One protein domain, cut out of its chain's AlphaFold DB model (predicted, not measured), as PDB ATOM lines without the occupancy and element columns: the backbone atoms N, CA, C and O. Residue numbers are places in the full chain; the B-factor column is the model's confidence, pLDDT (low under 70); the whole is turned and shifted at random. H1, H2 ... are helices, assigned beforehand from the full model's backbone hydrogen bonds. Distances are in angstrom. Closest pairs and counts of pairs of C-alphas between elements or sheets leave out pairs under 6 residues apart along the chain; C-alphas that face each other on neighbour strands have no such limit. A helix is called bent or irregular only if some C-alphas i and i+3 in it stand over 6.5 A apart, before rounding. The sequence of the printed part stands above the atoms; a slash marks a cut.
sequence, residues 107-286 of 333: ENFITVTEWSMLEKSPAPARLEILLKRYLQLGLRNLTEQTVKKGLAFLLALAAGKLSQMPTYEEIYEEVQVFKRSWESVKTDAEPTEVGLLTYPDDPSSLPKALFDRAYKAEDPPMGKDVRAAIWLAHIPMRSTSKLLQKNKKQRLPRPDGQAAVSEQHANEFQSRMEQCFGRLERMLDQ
ATOM      1  N   GLU A 107     144.576 177.413 122.563       97.56
ATOM      2  CA  GLU A 107     143.796 176.319 123.146       97.56
ATOM      3  C   GLU A 107     142.446 176.752 123.729       97.56
ATOM      4  O   GLU A 107     141.503 175.963 123.715       97.56
ATOM      5  N   ASN A 108     142.323 177.997 124.197       98.06
ATOM      6  CA  ASN A 108     141.085 178.502 124.785       98.06
ATOM      7  C   ASN A 108     140.026 178.831 123.733       98.06
ATOM      8  O   ASN A 108     138.843 178.861 124.044       98.06
ATOM      9  N   PHE A 109     140.440 179.059 122.486       98.38
ATOM     10  CA  PHE A 109     139.563 179.529 121.418       98.38
ATOM     11  C   PHE A 109     139.062 178.407 120.504       98.38
ATOM     12  O   PHE A 109     138.298 178.682 119.578       98.38
ATOM     13  N   ILE A 110     139.477 177.167 120.753       98.44
ATOM     14  CA  ILE A 110     139.064 175.989 119.990       98.44
ATOM     15  C   ILE A 110     137.668 175.546 120.433       98.44
ATOM     16  O   ILE A 110     137.365 175.508 121.622       98.44
ATOM     17  N   THR A 111     136.820 175.190 119.476       98.44
ATOM     18  CA  THR A 111     135.456 174.695 119.727       98.44
ATOM     19  C   THR A 111     135.410 173.204 120.040       98.44
ATOM     20  O   THR A 111     136.365 172.460 119.803       98.44
ATOM     21  N   VAL A 112     134.273 172.732 120.552       97.12
ATOM     22  CA  VAL A 112     134.056 171.307 120.850       97.12
ATOM     23  C   VAL A 112     134.229 170.443 119.604       97.12
ATOM     24  O   VAL A 112     134.915 169.414 119.648       97.12
ATOM     25  N   THR A 113     133.664 170.880 118.481       97.81
ATOM     26  CA  THR A 113     133.764 170.155 117.213       97.81
ATOM     27  C   THR A 113     135.210 170.082 116.730       97.81
ATOM     28  O   THR A 113     135.704 169.007 116.374       97.81
ATOM     29  N   GLU A 114     135.935 171.198 116.786       98.19
ATOM     30  CA  GLU A 114     137.347 171.244 116.401       98.19
ATOM     31  C   GLU A 114     138.232 170.388 117.287       98.19
ATOM     32  O   GLU A 114     139.121 169.722 116.766       98.19
ATOM     33  N   TRP A 115     137.979 170.332 118.593       97.62
ATOM     34  CA  TRP A 115     138.707 169.431 119.480       97.62
ATOM     35  C   TRP A 115     138.599 167.972 119.045       97.62
ATOM     36  O   TRP A 115     139.616 167.279 118.962       97.62
ATOM     37  N   SER A 116     137.389 167.522 118.699       96.62
ATOM     38  CA  SER A 116     137.173 166.161 118.189       96.62
ATOM     39  C   SER A 116     137.946 165.911 116.893       96.62
ATOM     40  O   SER A 116     138.517 164.834 116.697       96.62
ATOM     41  N   MET A 117     138.002 166.916 116.014       97.06
ATOM     42  CA  MET A 117     138.771 166.840 114.776       97.06
ATOM     43  C   MET A 117     140.278 166.812 115.056       97.06
ATOM     44  O   MET A 117     140.973 165.945 114.530       97.06
ATOM     45  N   LEU A 118     140.794 167.697 115.910       95.62
ATOM     46  CA  LEU A 118     142.218 167.832 116.229       95.62
ATOM     47  C   LEU A 118     142.811 166.543 116.811       95.62
ATOM     48  O   LEU A 118     143.897 166.114 116.410       95.62
ATOM     49  N   GLU A 119     142.097 165.879 117.717       92.62
ATOM     50  CA  GLU A 119     142.552 164.636 118.352       92.62
ATOM     51  C   GLU A 119     142.784 163.516 117.317       92.62
ATOM     52  O   GLU A 119     143.817 162.825 117.339       92.62
ATOM     53  N   LYS A 120     141.872 163.401 116.344       91.06
ATOM     54  CA  LYS A 120     141.844 162.333 115.329       91.06
ATOM     55  C   LYS A 120     142.661 162.653 114.077       91.06
ATOM     56  O   LYS A 120     143.156 161.740 113.419       91.06
ATOM     57  N   SER A 121     142.823 163.933 113.757       89.81
ATOM     58  CA  SER A 121     143.423 164.383 112.500       89.81
ATOM     59  C   SER A 121     144.941 164.176 112.444       89.81
ATOM     60  O   SER A 121     145.607 164.225 113.485       89.81
ATOM     61  N   PRO A 122     145.519 163.983 111.242       89.38
ATOM     62  CA  PRO A 122     146.963 164.057 111.025       89.38
ATOM     63  C   PRO A 122     147.480 165.503 111.149       89.38
ATOM     64  O   PRO A 122     146.697 166.453 111.165       89.38
ATOM     65  N   ALA A 123     148.804 165.677 111.217       86.62
ATOM     66  CA  ALA A 123     149.439 166.969 111.503       86.62
ATOM     67  C   ALA A 123     149.020 168.125 110.561       86.62
ATOM     68  O   ALA A 123     148.625 169.167 111.088       86.62
ATOM     69  N   PRO A 124     148.973 167.972 109.219       88.19
ATOM     70  CA  PRO A 124     148.576 169.081 108.343       88.19
ATOM     71  C   PRO A 124     147.130 169.518 108.541       88.19
ATOM     72  O   PRO A 124     146.844 170.708 108.574       88.19
ATOM     73  N   ALA A 125     146.225 168.556 108.733       92.06
ATOM     74  CA  ALA A 125     144.822 168.852 108.987       92.06
ATOM     75  C   ALA A 125     144.646 169.584 110.328       92.06
ATOM     76  O   ALA A 125     143.829 170.492 110.428       92.06
ATOM     77  N   ARG A 126     145.455 169.262 111.351       94.75
ATOM     78  CA  ARG A 126     145.457 170.018 112.617       94.75
ATOM     79  C   ARG A 126     145.922 171.457 112.435       94.75
ATOM     80  O   ARG A 126     145.309 172.360 112.999       94.75
ATOM     81  N   LEU A 127     146.990 171.661 111.661       96.81
ATOM     82  CA  LEU A 127     147.462 172.998 111.313       96.81
ATOM     83  C   LEU A 127     146.352 173.774 110.598       96.81
ATOM     84  O   LEU A 127     146.018 174.874 111.018       96.81
ATOM     85  N   GLU A 128     145.728 173.184 109.580       96.06
ATOM     86  CA  GLU A 128     144.645 173.819 108.828       96.06
ATOM     87  C   GLU A 128     143.456 174.211 109.720       96.06
ATOM     88  O   GLU A 128     142.976 175.341 109.628       96.06
ATOM     89  N   ILE A 129     143.021 173.323 110.623       97.81
ATOM     90  CA  ILE A 129     141.960 173.615 111.603       97.81
ATOM     91  C   ILE A 129     142.336 174.834 112.455       97.81
ATOM     92  O   ILE A 129     141.542 175.766 112.586       97.81
ATOM     93  N   LEU A 130     143.561 174.867 112.990       98.38
ATOM     94  CA  LEU A 130     144.037 175.983 113.810       98.38
ATOM     95  C   LEU A 130     144.074 177.305 113.026       98.38
ATOM     96  O   LEU A 130     143.627 178.336 113.527       98.38
ATOM     97  N   LEU A 131     144.587 177.292 111.793       97.88
ATOM     98  CA  LEU A 131     144.670 178.497 110.962       97.88
ATOM     99  C   LEU A 131     143.275 178.995 110.550       97.88
ATOM    100  O   LEU A 131     143.019 180.198 110.582       97.88
ATOM    101  N   LYS A 132     142.338 178.093 110.237       96.38
ATOM    102  CA  LYS A 132     140.934 178.454 109.984       96.38
ATOM    103  C   LYS A 132     140.295 179.113 111.203       96.38
ATOM    104  O   LYS A 132     139.650 180.153 111.056       96.38
ATOM    105  N   ARG A 133     140.547 178.587 112.406       97.31
ATOM    106  CA  ARG A 133     140.113 179.220 113.658       97.31
ATOM    107  C   ARG A 133     140.703 180.623 113.822       97.31
ATOM    108  O   ARG A 133     139.983 181.549 114.186       97.31
ATOM    109  N   TYR A 134     141.981 180.825 113.495       97.62
ATOM    110  CA  TYR A 134     142.600 182.156 113.534       97.62
ATOM    111  C   TYR A 134     141.911 183.150 112.582       97.62
ATOM    112  O   TYR A 134     141.690 184.303 112.956       97.62
ATOM    113  N   LEU A 135     141.512 182.719 111.384       95.62
ATOM    114  CA  LEU A 135     140.772 183.574 110.447       95.62
ATOM    115  C   LEU A 135     139.364 183.914 110.935       95.62
ATOM    116  O   LEU A 135     138.942 185.067 110.832       95.62
ATOM    117  N   GLN A 136     138.655 182.942 111.511       94.88
ATOM    118  CA  GLN A 136     137.337 183.165 112.115       94.88
ATOM    119  C   GLN A 136     137.404 184.184 113.258       94.88
ATOM    120  O   GLN A 136     136.526 185.036 113.382       94.88
ATOM    121  N   LEU A 137     138.496 184.169 114.025       95.75
ATOM    122  CA  LEU A 137     138.798 185.169 115.047       95.75
ATOM    123  C   LEU A 137     139.239 186.526 114.477       95.75
ATOM    124  O   LEU A 137     139.394 187.466 115.243       95.75
ATOM    125  N   GLY A 138     139.432 186.670 113.162       94.81
ATOM    126  CA  GLY A 138     139.850 187.929 112.536       94.81
ATOM    127  C   GLY A 138     141.347 188.217 112.611       94.81
ATOM    128  O   GLY A 138     141.756 189.374 112.479       94.81
ATOM    129  N   LEU A 139     142.185 187.202 112.830       95.38
ATOM    130  CA  LEU A 139     143.626 187.370 112.689       95.38
ATOM    131  C   LEU A 139     143.999 187.476 111.204       95.38
ATOM    132  O   LEU A 139     143.464 186.776 110.349       95.38
ATOM    133  N   ARG A 140     144.954 188.357 110.910       92.94
ATOM    134  CA  ARG A 140     145.535 188.601 109.586       92.94
ATOM    135  C   ARG A 140     147.051 188.633 109.649       92.94
ATOM    136  O   ARG A 140     147.708 187.948 108.874       92.94
ATOM    137  N   ASN A 141     147.628 189.343 110.611       93.50
ATOM    138  CA  ASN A 141     149.085 189.437 110.726       93.50
ATOM    139  C   ASN A 141     149.501 188.884 112.064       93.50
ATOM    140  O   ASN A 141     149.238 189.493 113.091       93.50
ATOM    141  N   LEU A 142     150.124 187.717 112.068       97.12
ATOM    142  CA  LEU A 142     150.510 187.057 113.305       97.12
ATOM    143  C   LEU A 142     151.832 187.639 113.806       97.12
ATOM    144  O   LEU A 142     152.791 187.759 113.042       97.12
ATOM    145  N   THR A 143     151.922 187.950 115.098       97.81
ATOM    146  CA  THR A 143     153.235 188.144 115.726       97.81
ATOM    147  C   THR A 143     154.026 186.834 115.748       97.81
ATOM    148  O   THR A 143     153.460 185.736 115.705       97.81
ATOM    149  N   GLU A 144     155.353 186.935 115.901       97.62
ATOM    150  CA  GLU A 144     156.202 185.759 116.148       97.62
ATOM    151  C   GLU A 144     155.693 184.941 117.349       97.62
ATOM    152  O   GLU A 144     155.746 183.714 117.317       97.62
ATOM    153  N   GLN A 145     155.148 185.596 118.383       98.00
ATOM    154  CA  GLN A 145     154.600 184.910 119.556       98.00
ATOM    155  C   GLN A 145     153.345 184.102 119.230       98.00
ATOM    156  O   GLN A 145     153.249 182.961 119.670       98.00
ATOM    157  N   THR A 146     152.421 184.631 118.424       98.50
ATOM    158  CA  THR A 146     151.225 183.884 118.003       98.50
ATOM    159  C   THR A 146     151.589 182.623 117.223       98.50
ATOM    160  O   THR A 146     151.044 181.552 117.488       98.50
ATOM    161  N   VAL A 147     152.555 182.723 116.300       98.50
ATOM    162  CA  VAL A 147     153.069 181.560 115.554       98.50
ATOM    163  C   VAL A 147     153.709 180.557 116.513       98.50
ATOM    164  O   VAL A 147     153.394 179.370 116.475       98.50
ATOM    165  N   LYS A 148     154.564 181.034 117.424       98.38
ATOM    166  CA  LYS A 148     155.249 180.192 118.409       98.38
ATOM    167  C   LYS A 148     154.269 179.441 119.315       98.38
ATOM    168  O   LYS A 148     154.460 178.257 119.573       98.38
ATOM    169  N   LYS A 149     153.225 180.122 119.795       98.44
ATOM    170  CA  LYS A 149     152.168 179.550 120.640       98.44
ATOM    171  C   LYS A 149     151.309 178.550 119.873       98.44
ATOM    172  O   LYS A 149     151.068 177.462 120.383       98.44
ATOM    173  N   GLY A 150     150.930 178.874 118.636       98.19
ATOM    174  CA  GLY A 150     150.204 177.961 117.754       98.19
ATOM    175  C   GLY A 150     150.985 176.677 117.467       98.19
ATOM    176  O   GLY A 150     150.438 175.585 117.580       98.19
ATOM    177  N   LEU A 151     152.285 176.779 117.181       98.06
ATOM    178  CA  LEU A 151     153.112 175.592 116.965       98.06
ATOM    179  C   LEU A 151     153.316 174.781 118.254       98.06
ATOM    180  O   LEU A 151     153.228 173.557 118.222       98.06
ATOM    181  N   ALA A 152     153.535 175.437 119.399       98.00
ATOM    182  CA  ALA A 152     153.631 174.750 120.690       98.00
ATOM    183  C   ALA A 152     152.359 173.958 121.021       98.00
ATOM    184  O   ALA A 152     152.440 172.830 121.501       98.00
ATOM    185  N   PHE A 153     151.196 174.539 120.722       97.94
ATOM    186  CA  PHE A 153     149.904 173.876 120.827       97.94
ATOM    187  C   PHE A 153     149.844 172.611 119.956       97.94
ATOM    188  O   PHE A 153     149.561 171.529 120.466       97.94
ATOM    189  N   LEU A 154     150.198 172.708 118.671       96.50
ATOM    190  CA  LEU A 154     150.201 171.560 117.753       96.50
ATOM    191  C   LEU A 154     151.183 170.454 118.175       96.50
ATOM    192  O   LEU A 154     150.826 169.273 118.131       96.50
ATOM    193  N   LEU A 155     152.388 170.820 118.626       94.44
ATOM    194  CA  LEU A 155     153.385 169.874 119.142       94.44
ATOM    195  C   LEU A 155     152.877 169.153 120.392       94.44
ATOM    196  O   LEU A 155     153.020 167.938 120.505       94.44
ATOM    197  N   ALA A 156     152.208 169.868 121.296       94.50
ATOM    198  CA  ALA A 156     151.610 169.270 122.481       94.50
ATOM    199  C   ALA A 156     150.514 168.246 122.137       94.50
ATOM    200  O   ALA A 156     150.474 167.166 122.724       94.50
ATOM    201  N   LEU A 157     149.689 168.518 121.119       92.69
ATOM    202  CA  LEU A 157     148.703 167.554 120.604       92.69
ATOM    203  C   LEU A 157     149.335 166.334 119.923       92.69
ATOM    204  O   LEU A 157     148.688 165.292 119.761       92.69
ATOM    205  N   ALA A 158     150.564 166.463 119.428       90.19
ATOM    206  CA  ALA A 158     151.321 165.365 118.842       90.19
ATOM    207  C   ALA A 158     152.130 164.588 119.891       90.19
ATOM    208  O   ALA A 158     152.423 163.420 119.659       90.19
ATOM    209  N   ALA A 159     152.430 165.190 121.048       88.44
ATOM    210  CA  ALA A 159     153.354 164.671 122.056       88.44
ATOM    211  C   ALA A 159     153.103 163.203 122.416       88.44
ATOM    212  O   ALA A 159     154.029 162.400 122.362       88.44
ATOM    213  N   GLY A 160     151.850 162.829 122.692       82.94
ATOM    214  CA  GLY A 160     151.475 161.456 123.054       82.94
ATOM    215  C   GLY A 160     151.713 160.408 121.958       82.94
ATOM    216  O   GLY A 160     151.733 159.220 122.258       82.94
ATOM    217  N   LYS A 161     151.903 160.829 120.703       81.88
ATOM    218  CA  LYS A 161     152.170 159.960 119.543       81.88
ATOM    219  C   LYS A 161     153.660 159.891 119.186       81.88
ATOM    220  O   LYS A 161     154.045 159.094 118.340       81.88
ATOM    221  N   LEU A 162     154.487 160.728 119.808       77.62
ATOM    222  CA  LEU A 162     155.924 160.788 119.570       77.62
ATOM    223  C   LEU A 162     156.658 159.831 120.517       77.62
ATOM    224  O   LEU A 162     156.381 159.815 121.715       77.62
ATOM    225  N   SER A 163     157.637 159.073 120.018       78.25
ATOM    226  CA  SER A 163     158.596 158.381 120.898       78.25
ATOM    227  C   SER A 163     159.612 159.352 121.494       78.25
ATOM    228  O   SER A 163     160.030 159.202 122.639       78.25
ATOM    229  N   GLN A 164     160.010 160.354 120.713       81.50
ATOM    230  CA  GLN A 164     161.080 161.292 121.027       81.50
ATOM    231  C   GLN A 164     160.703 162.697 120.581       81.50
ATOM    232  O   GLN A 164     159.824 162.893 119.740       81.50
ATOM    233  N   MET A 165     161.385 163.687 121.146       85.56
ATOM    234  CA  MET A 165     161.244 165.059 120.693       85.56
ATOM    235  C   MET A 165     161.802 165.189 119.264       85.56
ATOM    236  O   MET A 165     162.888 164.658 119.003       85.56
ATOM    237  N   PRO A 166     161.119 165.909 118.355       88.88
ATOM    238  CA  PRO A 166     161.701 166.256 117.067       88.88
ATOM    239  C   PRO A 166     162.983 167.076 117.263       88.88
ATOM    240  O   PRO A 166     163.166 167.744 118.290       88.88
ATOM    241  N   THR A 167     163.885 167.025 116.291       89.19
ATOM    242  CA  THR A 167     165.095 167.853 116.296       89.19
ATOM    243  C   THR A 167     164.722 169.334 116.197       89.19
ATOM    244  O   THR A 167     163.610 169.701 115.813       89.19
ATOM    245  N   TYR A 168     165.642 170.230 116.564       91.62
ATOM    246  CA  TYR A 168     165.353 171.662 116.458       91.62
ATOM    247  C   TYR A 168     165.218 172.111 115.001       91.62
ATOM    248  O   TYR A 168     164.469 173.045 114.728       91.62
ATOM    249  N   GLU A 169     165.919 171.444 114.088       89.81
ATOM    250  CA  GLU A 169     165.815 171.620 112.647       89.81
ATOM    251  C   GLU A 169     164.407 171.258 112.153       89.81
ATOM    252  O   GLU A 169     163.761 172.102 111.538       89.81
ATOM    253  N   GLU A 170     163.880 170.088 112.529       89.44
ATOM    254  CA  GLU A 170     162.510 169.667 112.192       89.44
ATOM    255  C   GLU A 170     161.466 170.653 112.748       89.44
ATOM    256  O   GLU A 170     160.557 171.084 112.041       89.44
ATOM    257  N   ILE A 171     161.622 171.098 114.003       93.00
ATOM    258  CA  ILE A 171     160.719 172.104 114.594       93.00
ATOM    259  C   ILE A 171     160.815 173.440 113.842       93.00
ATOM    260  O   ILE A 171     159.810 174.132 113.674       93.00
ATOM    261  N   TYR A 172     162.006 173.837 113.391       94.44
ATOM    262  CA  TYR A 172     162.185 175.064 112.616       94.44
ATOM    263  C   TYR A 172     161.534 174.980 111.235       94.44
ATOM    264  O   TYR A 172     160.931 175.958 110.788       94.44
ATOM    265  N   GLU A 173     161.625 173.831 110.567       91.44
ATOM    266  CA  GLU A 173     160.936 173.573 109.299       91.44
ATOM    267  C   GLU A 173     159.417 173.678 109.465       91.44
ATOM    268  O   GLU A 173     158.759 174.348 108.663       91.44
ATOM    269  N   GLU A 174     158.872 173.150 110.563       92.81
ATOM    270  CA  GLU A 174     157.458 173.310 110.922       92.81
ATOM    271  C   GLU A 174     157.067 174.777 111.159       92.81
ATOM    272  O   GLU A 174     155.985 175.203 110.754       92.81
ATOM    273  N   VAL A 175     157.948 175.610 111.733       96.75
ATOM    274  CA  VAL A 175     157.707 177.068 111.808       96.75
ATOM    275  C   VAL A 175     157.567 177.670 110.407       96.75
ATOM    276  O   VAL A 175     156.721 178.544 110.199       96.75
ATOM    277  N   GLN A 176     158.379 177.232 109.439       95.38
ATOM    278  CA  GLN A 176     158.282 177.729 108.064       95.38
ATOM    279  C   GLN A 176     157.001 177.250 107.380       95.38
ATOM    280  O   GLN A 176     156.341 178.052 106.720       95.38
ATOM    281  N   VAL A 177     156.619 175.982 107.568       93.00
ATOM    282  CA  VAL A 177     155.343 175.454 107.067       93.00
ATOM    283  C   VAL A 177     154.176 176.216 107.669       93.00
ATOM    284  O   VAL A 177     153.329 176.684 106.918       93.00
ATOM    285  N   PHE A 178     154.163 176.440 108.983       97.19
ATOM    286  CA  PHE A 178     153.128 177.231 109.645       97.19
ATOM    287  C   PHE A 178     152.973 178.606 108.983       97.19
ATOM    288  O   PHE A 178     151.864 179.001 108.630       97.19
ATOM    289  N   LYS A 179     154.083 179.334 108.793       96.31
ATOM    290  CA  LYS A 179     154.074 180.672 108.182       96.31
ATOM    291  C   LYS A 179     153.578 180.643 106.735       96.31
ATOM    292  O   LYS A 179     152.732 181.456 106.385       96.31
ATOM    293  N   ARG A 180     154.064 179.709 105.909       94.19
ATOM    294  CA  ARG A 180     153.621 179.572 104.509       94.19
ATOM    295  C   ARG A 180     152.142 179.206 104.414       94.19
ATOM    296  O   ARG A 180     151.410 179.843 103.663       94.19
ATOM    297  N   SER A 181     151.697 178.235 105.209       93.75
ATOM    298  CA  SER A 181     150.292 177.835 105.283       93.75
ATOM    299  C   SER A 181     149.414 178.997 105.736       93.75
ATOM    300  O   SER A 181     148.348 179.206 105.173       93.75
ATOM    301  N   TRP A 182     149.867 179.806 106.699       96.31
ATOM    302  CA  TRP A 182     149.133 181.003 107.101       96.31
ATOM    303  C   TRP A 182     148.966 181.997 105.954       96.31
ATOM    304  O   TRP A 182     147.853 182.456 105.718       96.31
ATOM    305  N   GLU A 183     150.038 182.312 105.223       93.25
ATOM    306  CA  GLU A 183     149.957 183.240 104.091       93.25
ATOM    307  C   GLU A 183     149.020 182.730 102.988       93.25
ATOM    308  O   GLU A 183     148.251 183.520 102.441       93.25
ATOM    309  N   SER A 184     149.015 181.420 102.723       90.00
ATOM    310  CA  SER A 184     148.080 180.791 101.782       90.00
ATOM    311  C   SER A 184     146.627 180.936 102.247       90.00
ATOM    312  O   SER A 184     145.843 181.603 101.578       90.00
ATOM    313  N   VAL A 185     146.275 180.421 103.432       90.56
ATOM    314  CA  VAL A 185     144.877 180.442 103.907       90.56
ATOM    315  C   VAL A 185     144.385 181.883 104.125       90.56
ATOM    316  O   VAL A 185     143.219 182.190 103.888       90.56
ATOM    317  N   LYS A 186     145.264 182.805 104.539       89.81
ATOM    318  CA  LYS A 186     144.936 184.232 104.689       89.81
ATOM    319  C   LYS A 186     144.591 184.901 103.362       89.81
ATOM    320  O   LYS A 186     143.724 185.774 103.360       89.81
ATOM    321  N   THR A 187     145.294 184.550 102.286       86.81
ATOM    322  CA  THR A 187     145.095 185.142 100.954       86.81
ATOM    323  C   THR A 187     143.756 184.722 100.358       86.81
ATOM    324  O   THR A 187     143.067 185.557  99.780       86.81
ATOM    325  N   ASP A 188     143.351 183.474 100.589       80.44
ATOM    326  CA  ASP A 188     142.078 182.928 100.101       80.44
ATOM    327  C   ASP A 188     140.859 183.422 100.901       80.44
ATOM    328  O   ASP A 188     139.713 183.219 100.500       80.44
ATOM    329  N   ALA A 189     141.081 184.052 102.056       84.19
ATOM    330  CA  ALA A 189     140.018 184.470 102.956       84.19
ATOM    331  C   ALA A 189     139.600 185.928 102.729       84.19
ATOM    332  O   ALA A 189     140.406 186.846 102.909       84.19
ATOM    333  N   GLU A 190     138.304 186.143 102.485       82.06
ATOM    334  CA  GLU A 190     137.685 187.471 102.370       82.06
ATOM    335  C   GLU A 190     138.107 188.401 103.512       82.06
ATOM    336  O   GLU A 190     137.978 187.990 104.671       82.06
ATOM    337  N   PRO A 191     138.621 189.620 103.245       73.56
ATOM    338  CA  PRO A 191     139.095 190.541 104.275       73.56
ATOM    339  C   PRO A 191     138.044 190.768 105.358       73.56
ATOM    340  O   PRO A 191     136.870 190.980 105.075       73.56
ATOM    341  N   THR A 192     138.469 190.749 106.619       70.38
ATOM    342  CA  THR A 192     137.584 191.070 107.739       70.38
ATOM    343  C   THR A 192     138.020 192.384 108.355       70.38
ATOM    344  O   THR A 192     139.178 192.518 108.740       70.38
ATOM    345  N   GLU A 193     137.085 193.319 108.495       69.94
ATOM    346  CA  GLU A 193     137.315 194.612 109.149       69.94
ATOM    347  C   GLU A 193     137.469 194.495 110.676       69.94
ATOM    348  O   GLU A 193     137.989 195.396 111.328       69.94
ATOM    349  N   VAL A 194     137.055 193.366 111.262       73.31
ATOM    350  CA  VAL A 194     137.001 193.167 112.715       73.31
ATOM    351  C   VAL A 194     138.114 192.220 113.168       73.31
ATOM    352  O   VAL A 194     138.012 191.003 113.010       73.31
ATOM    353  N   GLY A 195     139.170 192.776 113.762       86.69
ATOM    354  CA  GLY A 195     140.256 192.027 114.395       86.69
ATOM    355  C   GLY A 195     140.884 192.809 115.549       86.69
ATOM    356  O   GLY A 195     140.842 194.037 115.575       86.69
ATOM    357  N   LEU A 196     141.469 192.102 116.518       93.38
ATOM    358  CA  LEU A 196     142.146 192.713 117.671       93.38
ATOM    359  C   LEU A 196     143.664 192.712 117.496       93.38
ATOM    360  O   LEU A 196     144.218 191.790 116.904       93.38
ATOM    361  N   LEU A 197     144.354 193.705 118.064       95.00
ATOM    362  CA  LEU A 197     145.824 193.703 118.141       95.00
ATOM    363  C   LEU A 197     146.343 192.718 119.191       95.00
ATOM    364  O   LEU A 197     147.399 192.114 119.034       95.00
ATOM    365  N   THR A 198     145.617 192.561 120.290       96.88
ATOM    366  CA  THR A 198     145.932 191.606 121.352       96.88
ATOM    367  C   THR A 198     144.637 190.937 121.759       96.88
ATOM    368  O   THR A 198     143.676 191.613 122.117       96.88
ATOM    369  N   TYR A 199     144.606 189.617 121.633       97.81
ATOM    370  CA  TYR A 199     143.460 188.808 122.005       97.81
ATOM    371  C   TYR A 199     143.513 188.514 123.507       97.81
ATOM    372  O   TYR A 199     144.610 188.318 124.042       97.81
ATOM    373  N   PRO A 200     142.353 188.501 124.184       97.69
ATOM    374  CA  PRO A 200     142.282 188.130 125.587       97.69
ATOM    375  C   PRO A 200     142.669 186.661 125.783       97.69
ATOM    376  O   PRO A 200     142.731 185.877 124.838       97.69
ATOM    377  N   ASP A 201     142.903 186.280 127.032       96.62
ATOM    378  CA  ASP A 201     143.116 184.878 127.388       96.62
ATOM    379  C   ASP A 201     141.803 184.080 127.392       96.62
ATOM    380  O   ASP A 201     141.823 182.884 127.110       96.62
ATOM    381  N   ASP A 202     140.679 184.725 127.712       96.81
ATOM    382  CA  ASP A 202     139.346 184.119 127.762       96.81
ATOM    383  C   ASP A 202     138.499 184.579 126.555       96.81
ATOM    384  O   ASP A 202     138.321 185.789 126.367       96.81
ATOM    385  N   PRO A 203     137.950 183.653 125.743       97.38
ATOM    386  CA  PRO A 203     137.036 183.974 124.651       97.38
ATOM    387  C   PRO A 203     135.821 184.806 125.066       97.38
ATOM    388  O   PRO A 203     135.344 185.599 124.258       97.38
ATOM    389  N   SER A 204     135.335 184.676 126.306       96.38
ATOM    390  CA  SER A 204     134.194 185.460 126.806       96.38
ATOM    391  C   SER A 204     134.467 186.972 126.829       96.38
ATOM    392  O   SER A 204     133.544 187.781 126.787       96.38
ATOM    393  N   SER A 205     135.748 187.358 126.848       97.44
ATOM    394  CA  SER A 205     136.207 188.749 126.839       97.44
ATOM    395  C   SER A 205     136.377 189.324 125.427       97.44
ATOM    396  O   SER A 205     136.851 190.451 125.270       97.44
ATOM    397  N   LEU A 206     136.041 188.565 124.380       96.69
ATOM    398  CA  LEU A 206     136.015 189.090 123.018       96.69
ATOM    399  C   LEU A 206     134.875 190.109 122.851       96.69
ATOM    400  O   LEU A 206     133.797 189.933 123.421       96.69
ATOM    401  N   PRO A 207     135.047 191.141 122.002       95.62
ATOM    402  CA  PRO A 207     133.929 191.975 121.583       95.62
ATOM    403  C   PRO A 207     132.802 191.114 121.009       95.62
ATOM    404  O   PRO A 207     133.061 190.230 120.193       95.62
ATOM    405  N   LYS A 208     131.551 191.411 121.377       94.00
ATOM    406  CA  LYS A 208     130.376 190.608 120.998       94.00
ATOM    407  C   LYS A 208     130.310 190.299 119.496       94.00
ATOM    408  O   LYS A 208     130.144 189.149 119.119       94.00
ATOM    409  N   ALA A 209     130.534 191.300 118.641       91.88
ATOM    410  CA  ALA A 209     130.533 191.117 117.185       91.88
ATOM    411  C   ALA A 209     131.605 190.124 116.693       91.88
ATOM    412  O   ALA A 209     131.408 189.425 115.703       91.88
ATOM    413  N   LEU A 210     132.747 190.061 117.380       93.94
ATOM    414  CA  LEU A 210     133.815 189.119 117.072       93.94
ATOM    415  C   LEU A 210     133.489 187.716 117.585       93.94
ATOM    416  O   LEU A 210     133.717 186.744 116.869       93.94
ATOM    417  N   PHE A 211     132.931 187.628 118.794       96.25
ATOM    418  CA  PHE A 211     132.492 186.375 119.400       96.25
ATOM    419  C   PHE A 211     131.400 185.700 118.561       96.25
ATOM    420  O   PHE A 211     131.586 184.565 118.132       96.25
ATOM    421  N   ASP A 212     130.323 186.424 118.241       94.06
ATOM    422  CA  ASP A 212     129.179 185.916 117.468       94.06
ATOM    423  C   ASP A 212     129.578 185.468 116.051       94.06
ATOM    424  O   ASP A 212     128.956 184.591 115.457       94.06
ATOM    425  N   ARG A 213     130.626 186.076 115.485       91.88
ATOM    426  CA  ARG A 213     131.173 185.686 114.180       91.88
ATOM    427  C   ARG A 213     132.034 184.430 114.269       91.88
ATOM    428  O   ARG A 213     132.008 183.604 113.358       91.88
ATOM    429  N   ALA A 214     132.847 184.323 115.315       94.94
ATOM    430  CA  ALA A 214     133.768 183.208 115.491       94.94
ATOM    431  C   ALA A 214     133.057 181.938 115.987       94.94
ATOM    432  O   ALA A 214     133.520 180.834 115.695       94.94
ATOM    433  N   TYR A 215     131.948 182.073 116.715       97.06
ATOM    434  CA  TYR A 215     131.293 180.972 117.414       97.06
ATOM    435  C   TYR A 215     129.805 180.894 117.110       97.06
ATOM    436  O   TYR A 215     129.109 181.902 117.040       97.06
ATOM    437  N   LYS A 216     129.314 179.662 116.974       96.12
ATOM    438  CA  LYS A 216     127.880 179.369 116.923       96.12
ATOM    439  C   LYS A 216     127.393 179.034 118.327       96.12
ATOM    440  O   LYS A 216     128.174 178.544 119.141       96.12
ATOM    441  N   ALA A 217     126.107 179.249 118.597       94.75
ATOM    442  CA  ALA A 217     125.523 178.934 119.900       94.75
ATOM    443  C   ALA A 217     125.660 177.439 120.251       94.75
ATOM    444  O   ALA A 217     125.845 177.088 121.412       94.75
ATOM    445  N   GLU A 218     125.625 176.569 119.240       97.06
ATOM    446  CA  GLU A 218     125.709 175.114 119.382       97.06
ATOM    447  C   GLU A 218     127.151 174.593 119.498       97.06
ATOM    448  O   GLU A 218     127.358 173.443 119.880       97.06
ATOM    449  N   ASP A 219     128.149 175.417 119.165       96.81
ATOM    450  CA  ASP A 219     129.569 175.041 119.147       96.81
ATOM    451  C   ASP A 219     130.426 176.160 119.776       96.81
ATOM    452  O   ASP A 219     131.179 176.852 119.077       96.81
ATOM    453  N   PRO A 220     130.274 176.398 121.097       96.38
ATOM    454  CA  PRO A 220     131.008 177.435 121.811       96.38
ATOM    455  C   PRO A 220     132.500 177.080 121.953       96.38
ATOM    456  O   PRO A 220     132.890 175.912 121.807       96.38
ATOM    457  N   PRO A 221     133.364 178.062 122.274       97.88
ATOM    458  CA  PRO A 221     134.753 177.777 122.608       97.88
ATOM    459  C   PRO A 221     134.839 176.921 123.875       97.88
ATOM    460  O   PRO A 221     134.099 177.121 124.837       97.88
ATOM    461  N   MET A 222     135.784 175.988 123.892       96.81
ATOM    462  CA  MET A 222     136.051 175.100 125.015       96.81
ATOM    463  C   MET A 222     137.561 175.014 125.231       96.81
ATOM    464  O   MET A 222     138.258 174.319 124.499       96.81
ATOM    465  N   GLY A 223     138.080 175.683 126.257       94.38
ATOM    466  CA  GLY A 223     139.490 175.554 126.619       94.38
ATOM    467  C   GLY A 223     139.825 174.162 127.160       94.38
ATOM    468  O   GLY A 223     139.104 173.626 128.002       94.38
ATOM    469  N   LYS A 224     140.943 173.585 126.705       94.88
ATOM    470  CA  LYS A 224     141.566 172.399 127.316       94.88
ATOM    471  C   LYS A 224     143.024 172.697 127.642       94.88
ATOM    472  O   LYS A 224     143.733 173.288 126.829       94.88
ATOM    473  N   ASP A 225     143.496 172.219 128.790       92.69
ATOM    474  CA  ASP A 225     144.922 172.261 129.107       92.69
ATOM    475  C   ASP A 225     145.671 171.182 128.315       92.69
ATOM    476  O   ASP A 225     145.529 169.983 128.557       92.69
ATOM    477  N   VAL A 226     146.483 171.617 127.354       90.12
ATOM    478  CA  VAL A 226     147.347 170.739 126.552       90.12
ATOM    479  C   VAL A 226     148.804 170.756 127.007       90.12
ATOM    480  O   VAL A 226     149.645 170.125 126.376       90.12
ATOM    481  N   ARG A 227     149.148 171.473 128.086       91.81
ATOM    482  CA  ARG A 227     150.531 171.648 128.566       91.81
ATOM    483  C   ARG A 227     151.492 172.179 127.490       91.81
ATOM    484  O   ARG A 227     152.684 171.887 127.516       91.81
ATOM    485  N   ALA A 228     151.012 173.012 126.562       93.69
ATOM    486  CA  ALA A 228     151.816 173.560 125.459       93.69
ATOM    487  C   ALA A 228     153.025 174.393 125.925       93.69
ATOM    488  O   ALA A 228     154.012 174.528 125.199       93.69
ATOM    489  N   ALA A 229     152.983 174.931 127.148       93.81
ATOM    490  CA  ALA A 229     154.045 175.760 127.705       93.81
ATOM    491  C   ALA A 229     155.423 175.073 127.715       93.81
ATOM    492  O   ALA A 229     156.427 175.743 127.469       93.81
ATOM    493  N   ILE A 230     155.471 173.750 127.919       93.31
ATOM    494  CA  ILE A 230     156.726 172.979 127.965       93.31
ATOM    495  C   ILE A 230     157.481 173.012 126.627       93.31
ATOM    496  O   ILE A 230     158.703 172.932 126.601       93.31
ATOM    497  N   TRP A 231     156.771 173.198 125.511       94.94
ATOM    498  CA  TRP A 231     157.349 173.214 124.165       94.94
ATOM    499  C   TRP A 231     157.934 174.575 123.779       94.94
ATOM    500  O   TRP A 231     158.754 174.668 122.868       94.94
ATOM    501  N   LEU A 232     157.576 175.657 124.478       96.38
ATOM    502  CA  LEU A 232     157.949 177.020 124.078       96.38
ATOM    503  C   LEU A 232     159.456 177.281 124.123       96.38
ATOM    504  O   LEU A 232     159.969 178.069 123.323       96.38
ATOM    505  N   ALA A 233     160.176 176.635 125.037       94.56
ATOM    506  CA  ALA A 233     161.632 176.746 125.122       94.56
ATOM    507  C   ALA A 233     162.349 176.040 123.956       94.56
ATOM    508  O   ALA A 233     163.521 176.315 123.706       94.56
ATOM    509  N   HIS A 234     161.637 175.182 123.221       94.25
ATOM    510  CA  HIS A 234     162.189 174.313 122.189       94.25
ATOM    511  C   HIS A 234     161.871 174.754 120.757       94.25
ATOM    512  O   HIS A 234     162.284 174.085 119.817       94.25
ATOM    513  N   ILE A 235     161.174 175.879 120.568       96.31
ATOM    514  CA  ILE A 235     160.796 176.372 119.237       96.31
ATOM    515  C   ILE A 235     161.765 177.475 118.780       96.31
ATOM    516  O   ILE A 235     161.651 178.621 119.245       96.31
ATOM    517  N   PRO A 236     162.722 177.176 117.880       96.38
ATOM    518  CA  PRO A 236     163.519 178.197 117.211       96.38
ATOM    519  C   PRO A 236     162.646 178.982 116.221       96.38
ATOM    520  O   PRO A 236     162.077 178.420 115.301       96.38
ATOM    521  N   MET A 237     162.558 180.303 116.380       96.81
ATOM    522  CA  MET A 237     161.765 181.152 115.469       96.81
ATOM    523  C   MET A 237     162.562 181.695 114.276       96.81
ATOM    524  O   MET A 237     161.976 182.177 113.305       96.81
ATOM    525  N   ARG A 238     163.897 181.655 114.365       94.94
ATOM    526  CA  ARG A 238     164.840 182.262 113.416       94.94
ATOM    527  C   ARG A 238     165.971 181.282 113.108       94.94
ATOM    528  O   ARG A 238     166.396 180.550 114.002       94.94
ATOM    529  N   SER A 239     166.497 181.337 111.886       92.50
ATOM    530  CA  SER A 239     167.612 180.498 111.415       92.50
ATOM    531  C   SER A 239     168.897 180.673 112.232       92.50
ATOM    532  O   SER A 239     169.718 179.769 112.306       92.50
ATOM    533  N   THR A 240     169.061 181.820 112.893       92.31
ATOM    534  CA  THR A 240     170.212 182.144 113.748       92.31
ATOM    535  C   THR A 240     170.052 181.686 115.204       92.31
ATOM    536  O   THR A 240     170.852 182.055 116.065       92.31
ATOM    537  N   SER A 241     169.016 180.901 115.524       93.44
ATOM    538  CA  SER A 241     168.771 180.427 116.889       93.44
ATOM    539  C   SER A 241     169.903 179.532 117.404       93.44
ATOM    540  O   SER A 241     170.287 178.560 116.757       93.44
ATOM    541  N   LYS A 242     170.360 179.778 118.639       91.81
ATOM    542  CA  LYS A 242     171.331 178.911 119.335       91.81
ATOM    543  C   LYS A 242     170.836 177.468 119.490       91.81
ATOM    544  O   LYS A 242     171.653 176.562 119.619       91.81
ATOM    545  N   LEU A 243     169.519 177.240 119.478       89.38
ATOM    546  CA  LEU A 243     168.943 175.892 119.534       89.38
ATOM    547  C   LEU A 243     169.352 175.056 118.311       89.38
ATOM    548  O   LEU A 243     169.728 173.902 118.472       89.38
ATOM    549  N   LEU A 244     169.410 175.673 117.127       88.50
ATOM    550  CA  LEU A 244     169.815 175.026 115.870       88.50
ATOM    551  C   LEU A 244     171.315 174.698 115.816       88.50
ATOM    552  O   LEU A 244     171.772 173.923 114.987       88.50
ATOM    553  N   GLN A 245     172.120 175.285 116.702       85.38
ATOM    554  CA  GLN A 245     173.546 174.969 116.795       85.38
ATOM    555  C   GLN A 245     173.811 173.762 117.701       85.38
ATOM    556  O   GLN A 245     174.841 173.107 117.559       85.38
ATOM    557  N   LYS A 246     172.896 173.467 118.634       70.62
ATOM    558  CA  LYS A 246     173.115 172.490 119.707       70.62
ATOM    559  C   LYS A 246     172.884 171.034 119.298       70.62
ATOM    560  O   LYS A 246     173.305 170.169 120.054       70.62
ATOM    561  N   ASN A 247     172.221 170.744 118.171       61.06
ATOM    562  CA  ASN A 247     171.569 169.436 118.029       61.06
ATOM    563  C   ASN A 247     171.556 168.819 116.627       61.06
ATOM    564  O   ASN A 247     170.621 168.120 116.259       61.06
ATOM    565  N   LYS A 248     172.646 168.981 115.875       59.19
ATOM    566  CA  LYS A 248     172.720 168.499 114.488       59.19
ATOM    567  C   LYS A 248     172.587 166.976 114.296       59.19
ATOM    568  O   LYS A 248     172.549 166.546 113.148       59.19
ATOM    569  N   LYS A 249     172.621 166.140 115.352       57.66
ATOM    570  CA  LYS A 249     172.735 164.670 115.196       57.66
ATOM    571  C   LYS A 249     171.992 163.776 116.204       57.66
ATOM    572  O   LYS A 249     172.013 162.566 116.006       57.66
ATOM    573  N   GLN A 250     171.352 164.294 117.259       68.00
ATOM    574  CA  GLN A 250     170.645 163.445 118.237       68.00
ATOM    575  C   GLN A 250     169.293 164.026 118.647       68.00
ATOM    576  O   GLN A 250     169.168 165.209 118.960       68.00
ATOM    577  N   ARG A 251     168.272 163.165 118.662       75.31
ATOM    578  CA  ARG A 251     166.949 163.498 119.191       75.31
ATOM    579  C   ARG A 251     166.963 163.480 120.711       75.31
ATOM    580  O   ARG A 251     167.583 162.619 121.331       75.31
ATOM    581  N   LEU A 252     166.283 164.459 121.302       75.44
ATOM    582  CA  LEU A 252     166.169 164.587 122.752       75.44
ATOM    583  C   LEU A 252     164.995 163.751 123.278       75.44
ATOM    584  O   LEU A 252     164.019 163.519 122.552       75.44
ATOM    585  N   PRO A 253     165.048 163.320 124.552       77.44
ATOM    586  CA  PRO A 253     163.867 162.794 125.222       77.44
ATOM    587  C   PRO A 253     162.744 163.836 125.203       77.44
ATOM    588  O   PRO A 253     162.994 165.045 125.154       77.44
ATOM    589  N   ARG A 254     161.493 163.367 125.225       77.62
ATOM    590  CA  ARG A 254     160.336 164.264 125.208       77.62
ATOM    591  C   ARG A 254     160.358 165.207 126.423       77.62
ATOM    592  O   ARG A 254     160.630 164.751 127.535       77.62
ATOM    593  N   PRO A 255     160.027 166.498 126.240       78.19
ATOM    594  CA  PRO A 255     160.029 167.475 127.330       78.19
ATOM    595  C   PRO A 255     158.908 167.244 128.356       78.19
ATOM    596  O   PRO A 255     158.955 167.808 129.444       78.19
ATOM    597  N   ASP A 256     157.908 166.414 128.040       77.50
ATOM    598  CA  ASP A 256     156.823 166.037 128.955       77.50
ATOM    599  C   ASP A 256     157.205 164.930 129.954       77.50
ATOM    600  O   ASP A 256     156.393 164.578 130.813       77.50
ATOM    601  N   GLY A 257     158.422 164.383 129.852       71.12
ATOM    602  CA  GLY A 257     158.939 163.345 130.744       71.12
ATOM    603  C   GLY A 257     158.292 161.968 130.565       71.12
ATOM    604  O   GLY A 257     158.567 161.070 131.358       71.12
ATOM    605  N   GLN A 258     157.441 161.767 129.552       70.06
ATOM    606  CA  GLN A 258     156.793 160.476 129.322       70.06
ATOM    607  C   GLN A 258     157.698 159.524 128.519       70.06
ATOM    608  O   GLN A 258     158.296 159.907 127.510       70.06
ATOM    609  N   ALA A 259     157.751 158.248 128.930       61.16
ATOM    610  CA  ALA A 259     158.551 157.200 128.283       61.16
ATOM    611  C   ALA A 259     158.196 157.033 126.798       61.16
ATOM    612  O   ALA A 259     157.029 157.152 126.431       61.16
ATOM    613  N   ALA A 260     159.190 156.781 125.946       59.03
ATOM    614  CA  ALA A 260     159.002 156.638 124.505       59.03
ATOM    615  C   ALA A 260     157.914 155.599 124.171       59.03
ATOM    616  O   ALA A 260     157.957 154.468 124.656       59.03
ATOM    617  N   VAL A 261     156.949 155.977 123.328       58.69
ATOM    618  CA  VAL A 261     156.033 155.018 122.686       58.69
ATOM    619  C   VAL A 261     156.874 154.059 121.832       58.69
ATOM    620  O   VAL A 261     157.894 154.487 121.287       58.69
ATOM    621  N   SER A 262     156.488 152.778 121.745       55.78
ATOM    622  CA  SER A 262     157.276 151.745 121.056       55.78
ATOM    623  C   SER A 262     157.740 152.199 119.664       55.78
ATOM    624  O   SER A 262     157.015 152.855 118.914       55.78
ATOM    625  N   GLU A 263     158.982 151.848 119.330       51.19
ATOM    626  CA  GLU A 263     159.743 152.360 118.180       51.19
ATOM    627  C   GLU A 263     159.012 152.191 116.830       51.19
ATOM    628  O   GLU A 263     159.133 153.032 115.939       51.19
ATOM    629  N   GLN A 264     158.159 151.165 116.706       51.66
ATOM    630  CA  GLN A 264     157.324 150.917 115.524       51.66
ATOM    631  C   GLN A 264     156.284 152.022 115.261       51.66
ATOM    632  O   GLN A 264     156.112 152.425 114.113       51.66
ATOM    633  N   HIS A 265     155.629 152.560 116.295       49.00
ATOM    634  CA  HIS A 265     154.604 153.606 116.131       49.00
ATOM    635  C   HIS A 265     155.211 154.984 115.827       49.00
ATOM    636  O   HIS A 265     154.587 155.823 115.174       49.00
ATOM    637  N   ALA A 266     156.441 155.227 116.278       49.91
ATOM    638  CA  ALA A 266     157.130 156.489 116.045       49.91
ATOM    639  C   ALA A 266     157.691 156.624 114.627       49.91
ATOM    640  O   ALA A 266     157.618 157.709 114.046       49.91
ATOM    641  N   ASN A 267     158.176 155.522 114.047       51.22
ATOM    642  CA  ASN A 267     158.642 155.497 112.660       51.22
ATOM    643  C   ASN A 267     157.489 155.728 111.668       51.22
ATOM    644  O   ASN A 267     157.668 156.415 110.664       51.22
ATOM    645  N   GLU A 268     156.282 155.242 111.972       50.12
ATOM    646  CA  GLU A 268     155.090 155.498 111.153       50.12
ATOM    647  C   GLU A 268     154.638 156.966 111.231       50.12
ATOM    648  O   GLU A 268     154.261 157.562 110.221       50.12
ATOM    649  N   PHE A 269     154.722 157.590 112.411       54.28
ATOM    650  CA  PHE A 269     154.433 159.016 112.572       54.28
ATOM    651  C   PHE A 269     155.437 159.894 111.815       54.28
ATOM    652  O   PHE A 269     155.040 160.846 111.145       54.28
ATOM    653  N   GLN A 270     156.722 159.554 111.885       56.44
ATOM    654  CA  GLN A 270     157.784 160.273 111.192       56.44
ATOM    655  C   GLN A 270     157.667 160.148 109.670       56.44
ATOM    656  O   GLN A 270     157.661 161.161 108.977       56.44
ATOM    657  N   SER A 271     157.421 158.934 109.169       57.91
ATOM    658  CA  SER A 271     157.141 158.689 107.750       57.91
ATOM    659  C   SER A 271     155.870 159.412 107.275       57.91
ATOM    660  O   SER A 271     155.809 159.911 106.151       57.91
ATOM    661  N   ARG A 272     154.856 159.552 108.144       57.16
ATOM    662  CA  ARG A 272     153.640 160.332 107.856       57.16
ATOM    663  C   ARG A 272     153.861 161.839 107.875       57.16
ATOM    664  O   ARG A 272     153.237 162.521 107.063       57.16
ATOM    665  N   MET A 273     154.711 162.367 108.757       55.09
ATOM    666  CA  MET A 273     155.108 163.776 108.703       55.09
ATOM    667  C   MET A 273     155.859 164.051 107.402       55.09
ATOM    668  O   MET A 273     155.435 164.916 106.645       55.09
ATOM    669  N   GLU A 274     156.868 163.248 107.065       55.72
ATOM    670  CA  GLU A 274     157.632 163.366 105.815       55.72
ATOM    671  C   GLU A 274     156.741 163.255 104.560       55.72
ATOM    672  O   GLU A 274     156.853 164.065 103.638       55.72
ATOM    673  N   GLN A 275     155.769 162.331 104.536       58.78
ATOM    674  CA  GLN A 275     154.774 162.260 103.455       58.78
ATOM    675  C   GLN A 275     153.877 163.501 103.378       58.78
ATOM    676  O   GLN A 275     153.466 163.897 102.284       58.78
ATOM    677  N   CYS A 276     153.553 164.108 104.519       48.06
ATOM    678  CA  CYS A 276     152.762 165.329 104.577       48.06
ATOM    679  C   CYS A 276     153.540 166.540 104.052       48.06
ATOM    680  O   CYS A 276     152.972 167.313 103.280       48.06
ATOM    681  N   PHE A 277     154.830 166.657 104.377       51.31
ATOM    682  CA  PHE A 277     155.727 167.656 103.790       51.31
ATOM    683  C   PHE A 277     155.823 167.492 102.273       51.31
ATOM    684  O   PHE A 277     155.536 168.436 101.539       51.31
ATOM    685  N   GLY A 278     156.063 166.267 101.796       50.41
ATOM    686  CA  GLY A 278     156.114 165.987 100.361       50.41
ATOM    687  C   GLY A 278     154.779 166.194  99.632       50.41
ATOM    688  O   GLY A 278     154.758 166.301  98.408       50.41
ATOM    689  N   ARG A 279     153.633 166.232 100.328       48.66
ATOM    690  CA  ARG A 279     152.316 166.526  99.725       48.66
ATOM    691  C   ARG A 279     152.008 168.023  99.702       48.66
ATOM    692  O   ARG A 279     151.466 168.493  98.708       48.66
ATOM    693  N   LEU A 280     152.364 168.757 100.757       44.69
ATOM    694  CA  LEU A 280     152.198 170.213 100.843       44.69
ATOM    695  C   LEU A 280     153.122 170.945  99.864       44.69
ATOM    696  O   LEU A 280     152.690 171.895  99.223       44.69
ATOM    697  N   GLU A 281     154.347 170.456  99.686       50.28
ATOM    698  CA  GLU A 281     155.290 170.964  98.683       50.28
ATOM    699  C   GLU A 281     154.743 170.764  97.260       50.28
ATOM    700  O   GLU A 281     154.661 171.712  96.486       50.28
ATOM    701  N   ARG A 282     154.179 169.581  96.967       59.34
ATOM    702  CA  ARG A 282     153.487 169.315  95.693       59.34
ATOM    703  C   ARG A 282     152.226 170.155  95.487       59.34
ATOM    704  O   ARG A 282     151.930 170.514  94.355       59.34
ATOM    705  N   MET A 283     151.472 170.466  96.542       47.72
ATOM    706  CA  MET A 283     150.298 171.344  96.439       47.72
ATOM    707  C   MET A 283     150.685 172.808  96.209       47.72
ATOM    708  O   MET A 283     150.001 173.500  95.458       47.72
ATOM    709  N   LEU A 284     151.783 173.270  96.811       50.03
ATOM    710  CA  LEU A 284     152.334 174.602  96.563       50.03
ATOM    711  C   LEU A 284     152.889 174.715  95.133       50.03
ATOM    712  O   LEU A 284     152.612 175.707  94.460       50.03
ATOM    713  N   ASP A 285     153.558 173.674  94.631       51.03
ATOM    714  CA  ASP A 285     154.046 173.616  93.246       51.03
ATOM    715  C   ASP A 285     152.912 173.526  92.212       51.03
ATOM    716  O   ASP A 285     153.021 174.065  91.112       51.03
ATOM    717  N   GLN A 286     151.792 172.882  92.555       54.66
ATOM    718  CA  GLN A 286     150.641 172.724  91.656       54.66
ATOM    719  C   GLN A 286     149.644 173.899  91.705       54.66
ATOM    720  O   GLN A 286     148.744 173.956  90.868       54.66
TER     721      GLN A 286
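This is residues 107 to 286 of the 333 residues of the protein "Hypothetical protein" of Symbiodinium sp. CCMP2592 (UniProt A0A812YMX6). Three helices, H2, H3 and H4, pack crossed on one another as a core, with H1 folded back beside part of H2 in a hairpin and the short H6 across H3. The longest helix, H8, passes along one side of this core, while the short H5 and H7 lie at opposite ends of the longest axis, amid long loops. The printed part has 180 residues with eight named helices, H1 to H8 in chain order, and no named strand; the class is all helix, with 102 residues in the helices. The whole is compact, with a radius of gyration of the C-alphas of 16.8 A and spans of 49 by 34 by 30 A.

H8, residues 263 to 286, only just touches H2, residues 123 to 136, with 3 pairs of C-alphas within 8 A; the closest are those of Cys 276 and Pro 124, 6.8 A apart. H2 is the hub, touching five helices. H4, residues 168 to 188, touches it with residues 178 to 186 alone, at a steep tilt of 44 degrees; the closest C-alphas, of Leu 131 and Trp 182, are 6.4 A apart. H4 and H8 are near each other. H3, residues 144 to 159, forms a helical hairpin with H2 at a steep tilt of 41 degrees, with the C-alphas of Leu 127 and Leu 154 closest at 7.1 A. H3 also touches H4 at 65 degrees, a steep tilt, closest at the C-alphas of Leu 151 and Val 175, 7.1 A, and H3 does so with residues 147 to 151 alone. H1, residues 112 to 120, forms the other hairpin with H2, at a shallow tilt of 20 degrees; the C-alphas of Leu 118 and Arg 126 are closest, at 5.3 A. H6, residues 228 to 234, touches H3, with the C-alphas of Phe 153 and Ala 228 closest at 5.0 A. H5, residues 208 to 214, only just touches H2, with 3 pairs within 8 A, the closest C-alphas being those of Gln 136 and Ala 214, 4.9 A. H7, residues 242 to 245, only just touches H4, also with 3 pairs, closest at the C-alphas of Tyr 168 and Leu 244, 5.6 A. Every O i to N i+4 pair is within hydrogen-bond range in H2, H3, H4 and H5; H1 has 4 of 5, H8 18 of 20 and H6 0 of 3, with 3 of its 4 O i to N i+3 pairs within range, and H7 is too short for an O i to N i+4 pair.

H8 is 34.7 A long and ends at C-alpha 286 (150.641, 172.724, 91.656). H4, 30.6 A, begins at C-alpha 168 (165.353, 171.662, 116.458). H3 measures 22.1 A, H2 20.2 A and H1 13.1 A, the last beginning at C-alpha 112 (134.056, 171.307, 120.850). H6 is only just irregular: C-alphas 230 and 233 are 6.8 A apart.

The C-alphas farthest apart, of Lys 208 and Lys 249, are 50.0 A apart. The printed part has no cut; the links H4 to H5, H5 to H6 and H7 to H8 are long. The mean pLDDT of the printed part is 85.3, with residue 193, residues 247 to 250 and residues 259 to 286 under 70; H8 has a mean of 52.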